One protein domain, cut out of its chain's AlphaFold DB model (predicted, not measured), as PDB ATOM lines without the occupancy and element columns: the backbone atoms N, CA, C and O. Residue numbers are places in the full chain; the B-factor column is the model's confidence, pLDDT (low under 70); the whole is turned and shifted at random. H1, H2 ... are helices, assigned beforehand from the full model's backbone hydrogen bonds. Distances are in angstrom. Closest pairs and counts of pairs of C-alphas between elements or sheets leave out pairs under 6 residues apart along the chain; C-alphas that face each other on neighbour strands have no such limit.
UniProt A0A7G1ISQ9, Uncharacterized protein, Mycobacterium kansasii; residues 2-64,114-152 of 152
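AT A GLANCE: This is residues 2 to 64 and 114 to 152 of the 152 residues of an uncharacterized protein of Mycobacterium kansasii (UniProt A0A7G1ISQ9). A long helix, H2, has a shorter helix folded back on it from each end, H1 along its first part and H3 at its last turns, while H4 lies across the first end of H1. Two long unnamed stretches, residues 114 to 126 and 138 to 152, are tied by a short parallel pairing of residues 116 to 117 with 148 to 149. The printed part has 102 residues with four named helices, H1 to H4 in order, and no named strand: all helix. It is compact, with a radius of gyration of the C-alphas of 13.6 A and spans of 38 by 33 by 30 A.

HOW THE PARTS SIT: H1, residues 2 to 13, and H2, residues 17 to 41, form a helical hairpin at a shallow tilt of 15 degrees, opposite ways; their closest C-alphas, of Asp 8 and Ser 28, are 4.9 A apart. With residues 36 to 40 alone H2 touches H3, residues 45 to 57, in a second helical hairpin, at 14 degrees; the closest C-alphas are Ala 39 and Val 48, at 6.0 A. H1, with residues 2 to 6 alone, touches H4, residues 127 to 137, about perpendicular at 77 degrees; the closest C-alphas are Pro 2 and Ala 133, at 4.4 A. H1 and H3, H2 and H4, and H3 and H4 are apart. Every O i to N i+4 pair is within hydrogen-bond range in H3 and H4, against 4 of 8 in H1 and 18 of 21 in H2.

IN THESE COORDINATES: H1 begins at C-alpha 2 (165.749, 167.078, 115.755) and spans 17.8 A. H2 spans 34.2 A, with a kink of 30 degrees near residue 29. H3 spans 18.4 A. H4 spans 15.3 A and ends at C-alpha 137 (169.069, 164.333, 108.445).

THE WHOLE: The C-alphas farthest apart, of Asp 18 and Asp 121, are 38.8 A apart. Residues 65 to 113 are not printed, and C-alphas 64 and 114 are 25.5 A apart across the cut. The links H1 to H2 and H2 to H3 are tight. Mean pLDDT of the printed part is 88.5; residues 59 to 64 and 152 are under 70.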
ATOM      1  N   PRO A   2     165.818 167.173 117.226       94.25
ATOM      2  CA  PRO A   2     165.749 167.078 115.755       94.25
ATOM      3  C   PRO A   2     165.702 165.639 115.216       94.25
ATOM      4  O   PRO A   2     164.996 165.361 114.253       94.25
ATOM      5  N   ALA A   3     166.414 164.713 115.871       96.06
ATOM      6  CA  ALA A   3     166.401 163.293 115.515       96.06
ATOM      7  C   ALA A   3     165.014 162.660 115.702       96.06
ATOM      8  O   ALA A   3     164.537 161.960 114.816       96.06
ATOM      9  N   ALA A   4     164.350 162.949 116.827       95.62
ATOM     10  CA  ALA A   4     163.026 162.411 117.126       95.62
ATOM     11  C   ALA A   4     161.990 162.876 116.091       95.62
ATOM     12  O   ALA A   4     161.214 162.066 115.598       95.62
ATOM     13  N   LEU A   5     162.040 164.152 115.690       93.75
ATOM     14  CA  LEU A   5     161.187 164.691 114.627       93.75
ATOM     15  C   LEU A   5     161.478 164.056 113.256       93.75
ATOM     16  O   LEU A   5     160.553 163.717 112.518       93.75
ATOM     17  N   ALA A   6     162.757 163.867 112.914       94.56
ATOM     18  CA  ALA A   6     163.144 163.214 111.666       94.56
ATOM     19  C   ALA A   6     162.636 161.762 111.612       94.56
ATOM     20  O   ALA A   6     161.986 161.383 110.637       94.56
ATOM     21  N   VAL A   7     162.863 160.980 112.670       95.06
ATOM     22  CA  VAL A   7     162.402 159.585 112.780       95.06
ATOM     23  C   VAL A   7     160.883 159.493 112.751       95.06
ATOM     24  O   VAL A   7     160.319 158.641 112.063       95.06
ATOM     25  N   ASP A   8     160.199 160.401 113.433       93.12
ATOM     26  CA  ASP A   8     158.746 160.424 113.438       93.12
ATOM     27  C   ASP A   8     158.152 160.662 112.040       93.12
ATOM     28  O   ASP A   8     157.182 160.012 111.636       93.12
ATOM     29  N   SER A   9     158.772 161.540 111.250       91.19
ATOM     30  CA  SER A   9     158.316 161.846 109.892       91.19
ATOM     31  C   SER A   9     158.467 160.681 108.899       91.19
ATOM     32  O   SER A   9     157.878 160.716 107.814       91.19
ATOM     33  N   VAL A  10     159.233 159.631 109.233       92.19
ATOM     34  CA  VAL A  10     159.390 158.426 108.392       92.19
ATOM     35  C   VAL A  10     158.051 157.734 108.156       92.19
ATOM     36  O   VAL A  10     157.818 157.209 107.069       92.19
ATOM     37  N   ARG A  11     157.119 157.824 109.112       88.00
ATOM     38  CA  ARG A  11     155.788 157.214 108.995       88.00
ATOM     39  C   ARG A  11     155.010 157.682 107.759       88.00
ATOM     40  O   ARG A  11     154.208 156.926 107.223       88.00
ATOM     41  N   TYR A  12     155.283 158.892 107.272       85.69
ATOM     42  CA  TYR A  12     154.623 159.460 106.094       85.69
ATOM     43  C   TYR A  12     155.162 158.926 104.762       85.69
ATOM     44  O   TYR A  12     154.514 159.094 103.736       85.69
ATOM     45  N   SER A  13     156.326 158.267 104.760       87.88
ATOM     46  CA  SER A  13     156.843 157.548 103.584       87.88
ATOM     47  C   SER A  13     156.488 156.060 103.576       87.88
ATOM     48  O   SER A  13     156.738 155.381 102.586       87.88
ATOM     49  N   ILE A  14     155.920 155.535 104.665       89.19
ATOM     50  CA  ILE A  14     155.468 154.145 104.732       89.19
ATOM     51  C   ILE A  14     154.069 154.090 104.120       89.19
ATOM     52  O   ILE A  14     153.173 154.772 104.613       89.19
ATOM     53  N   ALA A  15     153.879 153.312 103.052       87.69
ATOM     54  CA  ALA A  15     152.583 153.157 102.384       87.69
ATOM     55  C   ALA A  15     151.645 152.200 103.141       87.69
ATOM     56  O   ALA A  15     150.459 152.492 103.299       87.69
ATOM     57  N   ASP A  16     152.197 151.103 103.662       87.12
ATOM     58  CA  ASP A  16     151.460 150.085 104.407       87.12
ATOM     59  C   ASP A  16     150.978 150.601 105.774       87.12
ATOM     60  O   ASP A  16     151.737 151.217 106.529       87.12
ATOM     61  N   ALA A  17     149.700 150.381 106.084       84.94
ATOM     62  CA  ALA A  17     149.080 150.927 107.287       84.94
ATOM     63  C   ALA A  17     149.593 150.261 108.565       84.94
ATOM     64  O   ALA A  17     149.917 150.966 109.524       84.94
ATOM     65  N   ASP A  18     149.762 148.942 108.548       86.50
ATOM     66  CA  ASP A  18     150.205 148.177 109.713       86.50
ATOM     67  C   ASP A  18     151.689 148.408 110.004       86.50
ATOM     68  O   ASP A  18     152.095 148.583 111.154       86.50
ATOM     69  N   ALA A  19     152.534 148.486 108.976       88.56
ATOM     70  CA  ALA A  19     153.930 148.888 109.112       88.56
ATOM     71  C   ALA A  19     154.051 150.319 109.645       88.56
ATOM     72  O   ALA A  19     154.889 150.582 110.510       88.56
ATOM     73  N   ARG A  20     153.197 151.245 109.189       90.19
ATOM     74  CA  ARG A  20     153.169 152.624 109.694       90.19
ATOM     75  C   ARG A  20     152.763 152.678 111.164       90.19
ATOM     76  O   ARG A  20     153.402 153.397 111.934       90.19
ATOM     77  N   ALA A  21     151.741 151.920 111.558       87.38
ATOM     78  CA  ALA A  21     151.293 151.824 112.944       87.38
ATOM     79  C   ALA A  21     152.385 151.218 113.841       87.38
ATOM     80  O   ALA A  21     152.743 151.807 114.861       87.38
ATOM     81  N   ARG A  22     153.009 150.109 113.417       91.75
ATOM     82  CA  ARG A  22     154.132 149.488 114.137       91.75
ATOM     83  C   ARG A  22     155.337 150.415 114.255       91.75
ATOM     84  O   ARG A  22     155.949 150.454 115.319       91.75
ATOM     85  N   TRP A  23     155.665 151.178 113.212       93.06
ATOM     86  CA  TRP A  23     156.714 152.201 113.267       93.06
ATOM     87  C   TRP A  23     156.386 153.293 114.285       93.06
ATOM     88  O   TRP A  23     157.227 153.659 115.110       93.06
ATOM     89  N   ALA A  24     155.157 153.811 114.248       90.69
ATOM     90  CA  ALA A  24     154.713 154.841 115.175       90.69
ATOM     91  C   ALA A  24     154.803 154.360 116.633       90.69
ATOM     92  O   ALA A  24     155.358 155.077 117.462       90.69
ATOM     93  N   ALA A  25     154.331 153.144 116.920       91.38
ATOM     94  CA  ALA A  25     154.302 152.578 118.267       91.38
ATOM     95  C   ALA A  25     155.690 152.180 118.795       91.38
ATOM     96  O   ALA A  25     156.024 152.501 119.929       91.38
ATOM     97  N   ASN A  26     156.508 151.509 117.981       95.12
ATOM     98  CA  ASN A  26     157.737 150.868 118.467       95.12
ATOM     99  C   ASN A  26     159.008 151.690 118.229       95.12
ATOM    100  O   ASN A  26     160.033 151.411 118.841       95.12
ATOM    101  N   VAL A  27     158.966 152.689 117.343       95.50
ATOM    102  CA  VAL A  27     160.149 153.490 116.990       95.50
ATOM    103  C   VAL A  27     159.927 154.953 117.339       95.50
ATOM    104  O   VAL A  27     160.672 155.533 118.129       95.50
ATOM    105  N   SER A  28     158.883 155.563 116.779       93.25
ATOM    106  CA  SER A  28     158.689 156.998 116.956       93.25
ATOM    107  C   SER A  28     158.232 157.379 118.361       93.25
ATOM    108  O   SER A  28     158.714 158.387 118.879       93.25
ATOM    109  N   ALA A  29     157.283 156.648 118.950       92.38
ATOM    110  CA  ALA A  29     156.733 156.997 120.254       92.38
ATOM    111  C   ALA A  29     157.807 156.970 121.359       92.38
ATOM    112  O   ALA A  29     157.936 157.982 122.046       92.38
ATOM    113  N   PRO A  30     158.665 155.933 121.478       95.44
ATOM    114  CA  PRO A  30     159.769 155.946 122.442       95.44
ATOM    115  C   PRO A  30     160.761 157.090 122.216       95.44
ATOM    116  O   PRO A  30     161.203 157.728 123.171       95.44
ATOM    117  N   MET A  31     161.089 157.407 120.957       96.00
ATOM    118  CA  MET A  31     161.983 158.527 120.653       96.00
ATOM    119  C   MET A  31     161.407 159.878 121.073       96.00
ATOM    120  O   MET A  31     162.137 160.718 121.600       96.00
ATOM    121  N   LEU A  32     160.112 160.103 120.847       94.81
ATOM    122  CA  LEU A  32     159.445 161.323 121.295       94.81
ATOM    123  C   LEU A  32     159.278 161.356 122.812       94.81
ATOM    124  O   LEU A  32     159.468 162.417 123.392       94.81
ATOM    125  N   ALA A  33     159.012 160.221 123.459       95.94
ATOM    126  CA  ALA A  33     158.965 160.129 124.916       95.94
ATOM    127  C   ALA A  33     160.313 160.513 125.548       95.94
ATOM    128  O   ALA A  33     160.348 161.313 126.477       95.94
ATOM    129  N   GLY A  34     161.435 160.039 124.996       97.00
ATOM    130  CA  GLY A  34     162.765 160.471 125.439       97.00
ATOM    131  C   GLY A  34     163.019 161.962 125.194       97.00
ATOM    132  O   GLY A  34     163.636 162.637 126.012       97.00
ATOM    133  N   ALA A  35     162.503 162.502 124.090       96.56
ATOM    134  CA  ALA A  35     162.580 163.927 123.783       96.56
ATOM    135  C   ALA A  35     161.789 164.781 124.797       96.56
ATOM    136  O   ALA A  35     162.296 165.799 125.263       96.56
ATOM    137  N   PHE A  36     160.591 164.322 125.172       96.81
ATOM    138  CA  PHE A  36     159.771 164.883 126.245       96.81
ATOM    139  C   PHE A  36     160.485 164.836 127.592       96.81
ATOM    140  O   PHE A  36     160.552 165.859 128.263       96.81
ATOM    141  N   ALA A  37     161.048 163.684 127.962       97.69
ATOM    142  CA  ALA A  37     161.767 163.522 129.218       97.69
ATOM    143  C   ALA A  37     162.929 164.519 129.319       97.69
ATOM    144  O   ALA A  37     163.016 165.255 130.288       97.69
ATOM    145  N   VAL A  38     163.766 164.637 128.282       97.56
ATOM    146  CA  VAL A  38     164.875 165.608 128.278       97.56
ATOM    147  C   VAL A  38     164.375 167.055 128.364       97.56
ATOM    148  O   VAL A  38     164.964 167.856 129.083       97.56
ATOM    149  N   ALA A  39     163.304 167.405 127.646       97.12
ATOM    150  CA  ALA A  39     162.729 168.749 127.709       97.12
ATOM    151  C   ALA A  39     162.185 169.081 129.108       97.12
ATOM    152  O   ALA A  39     162.365 170.202 129.582       97.12
ATOM    153  N   TRP A  40     161.554 168.099 129.757       95.56
ATOM    154  CA  TRP A  40     161.035 168.200 131.116       95.56
ATOM    155  C   TRP A  40     162.152 168.336 132.155       95.56
ATOM    156  O   TRP A  40     162.111 169.257 132.961       95.56
ATOM    157  N   GLU A  41     163.176 167.482 132.093       97.94
ATOM    158  CA  GLU A  41     164.333 167.515 133.004       97.94
ATOM    159  C   GLU A  41     165.127 168.827 132.910       97.94
ATOM    160  O   GLU A  41     165.805 169.220 133.853       97.94
ATOM    161  N   TRP A  42     165.066 169.515 131.770       97.50
ATOM    162  CA  TRP A  42     165.677 170.836 131.589       97.50
ATOM    163  C   TRP A  42     164.734 171.994 131.924       97.50
ATOM    164  O   TRP A  42     165.064 173.143 131.636       97.50
ATOM    165  N   GLU A  43     163.554 171.697 132.473       97.19
ATOM    166  CA  GLU A  43     162.511 172.666 132.825       97.19
ATOM    167  C   GLU A  43     162.126 173.590 131.654       97.19
ATOM    168  O   GLU A  43     161.680 174.725 131.832       97.19
ATOM    169  N   ASN A  44     162.269 173.106 130.415       97.12
ATOM    170  CA  ASN A  44     161.947 173.877 129.222       97.12
ATOM    171  C   ASN A  44     160.445 173.783 128.926       97.12
ATOM    172  O   ASN A  44     160.001 173.050 128.041       97.12
ATOM    173  N   THR A  45     159.658 174.530 129.696       95.62
ATOM    174  CA  THR A  45     158.189 174.528 129.638       95.62
ATOM    175  C   THR A  45     157.640 174.906 128.262       95.62
ATOM    176  O   THR A  45     156.672 174.294 127.814       95.62
ATOM    177  N   GLY A  46     158.287 175.841 127.558       94.62
ATOM    178  CA  GLY A  46     157.929 176.199 126.182       94.62
ATOM    179  C   GLY A  46     158.062 175.007 125.236       94.62
ATOM    180  O   GLY A  46     157.107 174.637 124.555       94.62
ATOM    181  N   LEU A  47     159.207 174.320 125.273       95.62
ATOM    182  CA  LEU A  47     159.433 173.129 124.455       95.62
ATOM    183  C   LEU A  47     158.468 171.985 124.798       95.62
ATOM    184  O   LEU A  47     158.008 171.282 123.899       95.62
ATOM    185  N   VAL A  48     158.164 171.790 126.083       96.50
ATOM    186  CA  VAL A  48     157.183 170.791 126.532       96.50
ATOM    187  C   VAL A  48     155.795 171.112 125.974       96.50
ATOM    188  O   VAL A  48     155.142 170.217 125.444       96.50
ATOM    189  N   SER A  49     155.358 172.372 126.033       94.25
ATOM    190  CA  SER A  49     154.060 172.805 125.501       94.25
ATOM    191  C   SER A  49     153.947 172.549 123.995       94.25
ATOM    192  O   SER A  49     153.009 171.893 123.539       94.25
ATOM    193  N   GLU A  50     154.963 172.948 123.232       95.00
ATOM    194  CA  GLU A  50     155.023 172.677 121.796       95.00
ATOM    195  C   GLU A  50     155.033 171.168 121.482       95.00
ATOM    196  O   GLU A  50     154.460 170.725 120.485       95.00
ATOM    197  N   LEU A  51     155.686 170.348 122.315       94.25
ATOM    198  CA  LEU A  51     155.692 168.894 122.152       94.25
ATOM    199  C   LEU A  51     154.311 168.280 122.399       94.25
ATOM    200  O   LEU A  51     153.928 167.358 121.675       94.25
ATOM    201  N   VAL A  52     153.567 168.776 123.393       92.81
ATOM    202  CA  VAL A  52     152.180 168.360 123.662       92.81
ATOM    203  C   VAL A  52     151.294 168.685 122.470       92.81
ATOM    204  O   VAL A  52     150.552 167.815 122.010       92.81
ATOM    205  N   GLU A  53     151.415 169.892 121.923       92.44
ATOM    206  CA  GLU A  53     150.636 170.312 120.761       92.44
ATOM    207  C   GLU A  53     150.974 169.453 119.534       92.44
ATOM    208  O   GLU A  53     150.101 168.866 118.892       92.44
ATOM    209  N   TYR A  54     152.268 169.259 119.265       91.25
ATOM    210  CA  TYR A  54     152.724 168.386 118.187       91.25
ATOM    211  C   TYR A  54     152.215 166.946 118.337       91.25
ATOM    212  O   TYR A  54     151.795 166.330 117.352       91.25
ATOM    213  N   HIS A  55     152.249 166.397 119.555       89.31
ATOM    214  CA  HIS A  55     151.777 165.046 119.847       89.31
ATOM    215  C   HIS A  55     150.251 164.910 119.756       89.31
ATOM    216  O   HIS A  55     149.752 163.857 119.363       89.31
ATOM    217  N   SER A  56     149.508 165.967 120.062       86.31
ATOM    218  CA  SER A  56     148.048 165.969 119.954       86.31
ATOM    219  C   SER A  56     147.605 166.013 118.491       86.31
ATOM    220  O   SER A  56     146.786 165.207 118.050       86.31
ATOM    221  N   ALA A  57     148.211 166.889 117.692       84.62
ATOM    222  CA  ALA A  57     147.797 167.126 116.311       84.62
ATOM    223  C   ALA A  57     148.266 166.057 115.310       84.62
ATOM    224  O   ALA A  57     147.679 165.902 114.240       84.62
ATOM    225  N   ARG A  58     149.314 165.287 115.631       78.19
ATOM    226  CA  ARG A  58     149.804 164.204 114.756       78.19
ATOM    227  C   ARG A  58     148.796 163.078 114.511       78.19
ATOM    228  O   ARG A  58     149.017 162.321 113.564       78.19
ATOM    229  N   GLY A  59     147.780 162.942 115.369       66.62
ATOM    230  CA  GLY A  59     146.847 161.819 115.392       66.62
ATOM    231  C   GLY A  59     147.517 160.482 115.735       66.62
ATOM    232  O   GLY A  59     148.665 160.202 115.373       66.62
ATOM    233  N   THR A  60     146.794 159.612 116.431       52.88
ATOM    234  CA  THR A  60     147.160 158.201 116.561       52.88
ATOM    235  C   THR A  60     146.304 157.412 115.577       52.88
ATOM    236  O   THR A  60     145.088 157.317 115.715       52.88
ATOM    237  N   PHE A  61     146.925 156.841 114.542       50.50
ATOM    238  CA  PHE A  61     146.270 155.776 113.785       50.50
ATOM    239  C   PHE A  61     146.323 154.521 114.656       50.50
ATOM    240  O   PHE A  61     147.212 153.688 114.498       50.50
ATOM    241  N   SER A  62     145.415 154.416 115.627       42.91
ATOM    242  CA  SER A  62     145.133 153.131 116.257       42.91
ATOM    243  C   SER A  62     144.380 152.292 115.234       42.91
ATOM    244  O   SER A  62     143.155 152.318 115.177       42.91
ATOM    245  N   GLY A  63     145.114 151.530 114.420       43.81
ATOM    246  CA  GLY A  63     144.610 150.206 114.075       43.81
ATOM    247  C   GLY A  63     144.484 149.504 115.415       43.81
ATOM    248  O   GLY A  63     145.503 149.351 116.080       43.81
ATOM    249  N   VAL A  64     143.249 149.288 115.876       37.28
ATOM    250  CA  VAL A  64     142.918 148.736 117.194       37.28
ATOM    251  C   VAL A  64     143.952 147.669 117.563       37.28
ATOM    252  O   VAL A  64     143.920 146.586 116.984       37.28
ATOM    253  N   PRO A 114     150.893 169.809 108.642       86.50
ATOM    254  CA  PRO A 114     151.215 171.198 108.355       86.50
ATOM    255  C   PRO A 114     151.852 171.880 109.571       86.50
ATOM    256  O   PRO A 114     151.709 171.406 110.704       86.50
ATOM    257  N   PRO A 115     152.602 172.975 109.378       90.50
ATOM    258  CA  PRO A 115     153.162 173.705 110.504       90.50
ATOM    259  C   PRO A 115     152.041 174.132 111.462       90.50
ATOM    260  O   PRO A 115     151.094 174.771 111.035       90.50
ATOM    261  N   LEU A 116     152.121 173.779 112.743       90.81
ATOM    262  CA  LEU A 116     151.138 174.230 113.733       90.81
ATOM    263  C   LEU A 116     151.606 175.531 114.362       90.81
ATOM    264  O   LEU A 116     152.806 175.699 114.571       90.81
ATOM    265  N   ARG A 117     150.679 176.412 114.709       93.25
ATOM    266  CA  ARG A 117     150.944 177.678 115.379       93.25
ATOM    267  C   ARG A 117     150.005 177.825 116.568       93.25
ATOM    268  O   ARG A 117     148.794 177.764 116.388       93.25
ATOM    269  N   MET A 118     150.584 178.029 117.748       90.31
ATOM    270  CA  MET A 118     149.821 178.216 118.983       90.31
ATOM    271  C   MET A 118     149.402 179.667 119.198       90.31
ATOM    272  O   MET A 118     148.259 179.893 119.548       90.31
ATOM    273  N   GLU A 119     150.275 180.646 118.950       88.75
ATOM    274  CA  GLU A 119     149.938 182.072 119.067       88.75
ATOM    275  C   GLU A 119     149.943 182.737 117.682       88.75
ATOM    276  O   GLU A 119     150.874 182.487 116.911       88.75
ATOM    277  N   PRO A 120     148.962 183.593 117.335       85.44
ATOM    278  CA  PRO A 120     148.827 184.154 115.986       85.44
ATOM    279  C   PRO A 120     150.090 184.848 115.453       85.44
ATOM    280  O   PRO A 120     150.450 184.663 114.282       85.44
ATOM    281  N   ASP A 121     150.777 185.578 116.333       87.31
ATOM    282  CA  ASP A 121     151.961 186.387 116.026       87.31
ATOM    283  C   ASP A 121     153.290 185.641 116.241       87.31
ATOM    284  O   ASP A 121     154.358 186.173 115.933       87.31
ATOM    285  N   ALA A 122     153.246 184.400 116.737       88.62
ATOM    286  CA  ALA A 122     154.431 183.580 116.948       88.62
ATOM    287  C   ALA A 122     154.781 182.730 115.718       88.62
ATOM    288  O   ALA A 122     153.971 182.468 114.819       88.62
ATOM    289  N   GLU A 123     156.023 182.246 115.692       92.44
ATOM    290  CA  GLU A 123     156.421 181.234 114.721       92.44
ATOM    291  C   GLU A 123     155.650 179.919 114.929       92.44
ATOM    292  O   GLU A 123     155.199 179.614 116.035       92.44
ATOM    293  N   PRO A 124     155.507 179.092 113.875       93.88
ATOM    294  CA  PRO A 124     155.013 177.738 114.046       93.88
ATOM    295  C   PRO A 124     155.848 176.963 115.070       93.88
ATOM    296  O   PRO A 124     157.079 177.010 115.035       93.88
ATOM    297  N   ILE A 125     155.186 176.175 115.911       93.75
ATOM    298  CA  ILE A 125     155.845 175.352 116.922       93.75
ATOM    299  C   ILE A 125     156.896 174.454 116.264       93.75
ATOM    300  O   ILE A 125     156.725 173.983 115.128       93.75
ATOM    301  N   MET A 126     157.975 174.171 116.983       93.81
ATOM    302  CA  MET A 126     159.087 173.338 116.539       93.81
ATOM    303  C   MET A 126     159.830 173.871 115.300       93.81
ATOM    304  O   MET A 126     160.632 173.118 114.743       93.81
ATOM    305  N   SER A 127     159.609 175.115 114.839       92.69
ATOM    306  CA  SER A 127     160.233 175.686 113.624       92.69
ATOM    307  C   SER A 127     161.751 175.473 113.606       92.69
ATOM    308  O   SER A 127     162.297 174.859 112.682       92.69
ATOM    309  N   HIS A 128     162.416 175.869 114.690       94.81
ATOM    310  CA  HIS A 128     163.853 175.729 114.882       94.81
ATOM    311  C   HIS A 128     164.315 174.265 114.792       94.81
ATOM    312  O   HIS A 128     165.233 173.926 114.042       94.81
ATOM    313  N   TYR A 129     163.652 173.356 115.512       94.56
ATOM    314  CA  TYR A 129     164.038 171.942 115.535       94.56
ATOM    315  C   TYR A 129     163.742 171.216 114.223       94.56
ATOM    316  O   TYR A 129     164.464 170.280 113.875       94.56
ATOM    317  N   ARG A 130     162.726 171.652 113.473       92.88
ATOM    318  CA  ARG A 130     162.421 171.163 112.122       92.88
ATOM    319  C   ARG A 130     163.500 171.583 111.130       92.88
ATOM    320  O   ARG A 130     163.967 170.740 110.367       92.88
ATOM    321  N   ALA A 131     163.956 172.834 111.192       93.75
ATOM    322  CA  ALA A 131     165.083 173.298 110.386       93.75
ATOM    323  C   ALA A 131     166.351 172.480 110.687       93.75
ATOM    324  O   ALA A 131     167.005 171.992 109.765       93.75
ATOM    325  N   LEU A 132     166.650 172.232 111.967       96.12
ATOM    326  CA  LEU A 132     167.766 171.369 112.363       96.12
ATOM    327  C   LEU A 132     167.595 169.914 111.904       96.12
ATOM    328  O   LEU A 132     168.583 169.267 111.557       96.12
ATOM    329  N   ALA A 133     166.370 169.382 111.904       94.31
ATOM    330  CA  ALA A 133     166.096 168.026 111.433       94.31
ATOM    331  C   ALA A 133     166.381 167.900 109.930       94.31
ATOM    332  O   ALA A 133     167.028 166.942 109.506       94.31
ATOM    333  N   PHE A 134     165.981 168.900 109.144       92.94
ATOM    334  CA  PHE A 134     166.291 168.955 107.721       92.94
ATOM    335  C   PHE A 134     167.795 169.101 107.469       92.94
ATOM    336  O   PHE A 134     168.363 168.322 106.713       92.94
ATOM    337  N   GLN A 135     168.466 170.032 108.150       96.06
ATOM    338  CA  GLN A 135     169.902 170.270 107.962       96.06
ATOM    339  C   GLN A 135     170.761 169.050 108.317       96.06
ATOM    340  O   GLN A 135     171.749 168.782 107.641       96.06
ATOM    341  N   ARG A 136     170.405 168.313 109.378       96.44
ATOM    342  CA  ARG A 136     171.213 167.183 109.871       96.44
ATOM    343  C   ARG A 136     170.848 165.842 109.245       96.44
ATOM    344  O   ARG A 136     171.722 164.995 109.112       96.44
ATOM    345  N   TYR A 137     169.579 165.637 108.892       94.50
ATOM    346  CA  TYR A 137     169.069 164.333 108.445       94.50
ATOM    347  C   TYR A 137     168.422 164.364 107.055       94.50
ATOM    348  O   TYR A 137     167.900 163.347 106.608       94.50
ATOM    349  N   GLY A 138     168.398 165.517 106.375       91.12
ATOM    350  CA  GLY A 138     167.775 165.675 105.056       91.12
ATOM    351  C   GLY A 138     166.259 165.461 105.057       91.12
ATOM    352  O   GLY A 138     165.670 165.194 104.011       91.12
ATOM    353  N   ARG A 139     165.613 165.516 106.228       86.75
ATOM    354  CA  ARG A 139     164.226 165.080 106.398       86.75
ATOM    355  C   ARG A 139     163.276 166.255 106.602       86.75
ATOM    356  O   ARG A 139     163.405 167.007 107.565       86.75
ATOM    357  N   ALA A 140     162.289 166.374 105.714       84.25
ATOM    358  CA  ALA A 140     161.182 167.311 105.871       84.25
ATOM    359  C   ALA A 140     160.156 166.753 106.873       84.25
ATOM    360  O   ALA A 140     159.583 165.685 106.663       84.25
ATOM    361  N   VAL A 141     159.953 167.470 107.982       79.31
ATOM    362  CA  VAL A 141     159.080 167.048 109.094       79.31
ATOM    363  C   VAL A 141     157.635 167.545 108.918       79.31
ATOM    364  O   VAL A 141     156.720 166.985 109.517       79.31
ATOM    365  N   THR A 142     157.413 168.557 108.076       79.69
ATOM    366  CA  THR A 142     156.103 169.185 107.837       79.69
ATOM    367  C   THR A 142     155.717 169.182 106.367       79.69
ATOM    368  O   THR A 142     156.582 169.137 105.491       79.69
ATOM    369  N   ALA A 143     154.414 169.287 106.098       79.19
ATOM    370  CA  ALA A 143     153.919 169.604 104.763       79.19
ATOM    371  C   ALA A 143     154.279 171.044 104.362       79.19
ATOM    372  O   ALA A 143     154.433 171.924 105.211       79.19
ATOM    373  N   THR A 144     154.379 171.290 103.056       78.31
ATOM    374  CA  THR A 144     154.557 172.623 102.452       78.31
ATOM    375  C   THR A 144     153.216 173.347 102.345       78.31
ATOM    376  O   THR A 144     152.767 173.708 101.259       78.31
ATOM    377  N   GLU A 145     152.533 173.482 103.474       81.94
ATOM    378  CA  GLU A 145     151.183 174.026 103.560       81.94
ATOM    379  C   GLU A 145     151.120 175.210 104.519       81.94
ATOM    380  O   GLU A 145     152.023 175.369 105.348       81.94
ATOM    381  N   PRO A 146     150.069 176.048 104.421       84.94
ATOM    382  CA  PRO A 146     149.846 177.117 105.379       84.94
ATOM    383  C   PRO A 146     149.817 176.586 106.810       84.94
ATOM    384  O   PRO A 146     149.330 175.482 107.067       84.94
ATOM    385  N   ALA A 147     150.331 177.393 107.736       87.19
ATOM    386  CA  ALA A 147     150.327 177.016 109.135       87.19
ATOM    387  C   ALA A 147     148.889 176.904 109.666       87.19
ATOM    388  O   ALA A 147     148.047 177.756 109.381       87.19
ATOM    389  N   TRP A 148     148.616 175.864 110.445       88.81
ATOM    390  CA  TRP A 148     147.355 175.674 111.147       88.81
ATOM    391  C   TRP A 148     147.405 176.383 112.494       88.81
ATOM    392  O   TRP A 148     148.302 176.119 113.293       88.81
ATOM    393  N   SER A 149     146.441 177.272 112.737       86.06
ATOM    394  CA  SER A 149     146.262 177.902 114.044       86.06
ATOM    395  C   SER A 149     145.567 176.932 114.991       86.06
ATOM    396  O   SER A 149     144.538 176.359 114.631       86.06
ATOM    397  N   THR A 150     146.118 176.763 116.188       82.38
ATOM    398  CA  THR A 150     145.483 176.034 117.296       82.38
ATOM    399  C   THR A 150     144.891 176.993 118.337       82.38
ATOM    400  O   THR A 150     144.241 176.553 119.282       82.38
ATOM    401  N   TRP A 151     145.056 178.305 118.124       77.31
ATOM    402  CA  TRP A 151     144.381 179.372 118.866       77.31
ATOM    403  C   TRP A 151     142.899 179.506 118.448       77.31
ATOM    404  O   TRP A 151     142.640 179.417 117.241       77.31
ATOM    405  N   PRO A 152     141.951 179.735 119.387       66.12
ATOM    406  CA  PRO A 152     140.524 179.941 119.096       66.12
ATOM    407  C   PRO A 152     140.197 181.239 118.347       66.12
ATOM    408  O   PRO A 152     140.901 182.254 118.558       66.12
TER     409      PRO A 152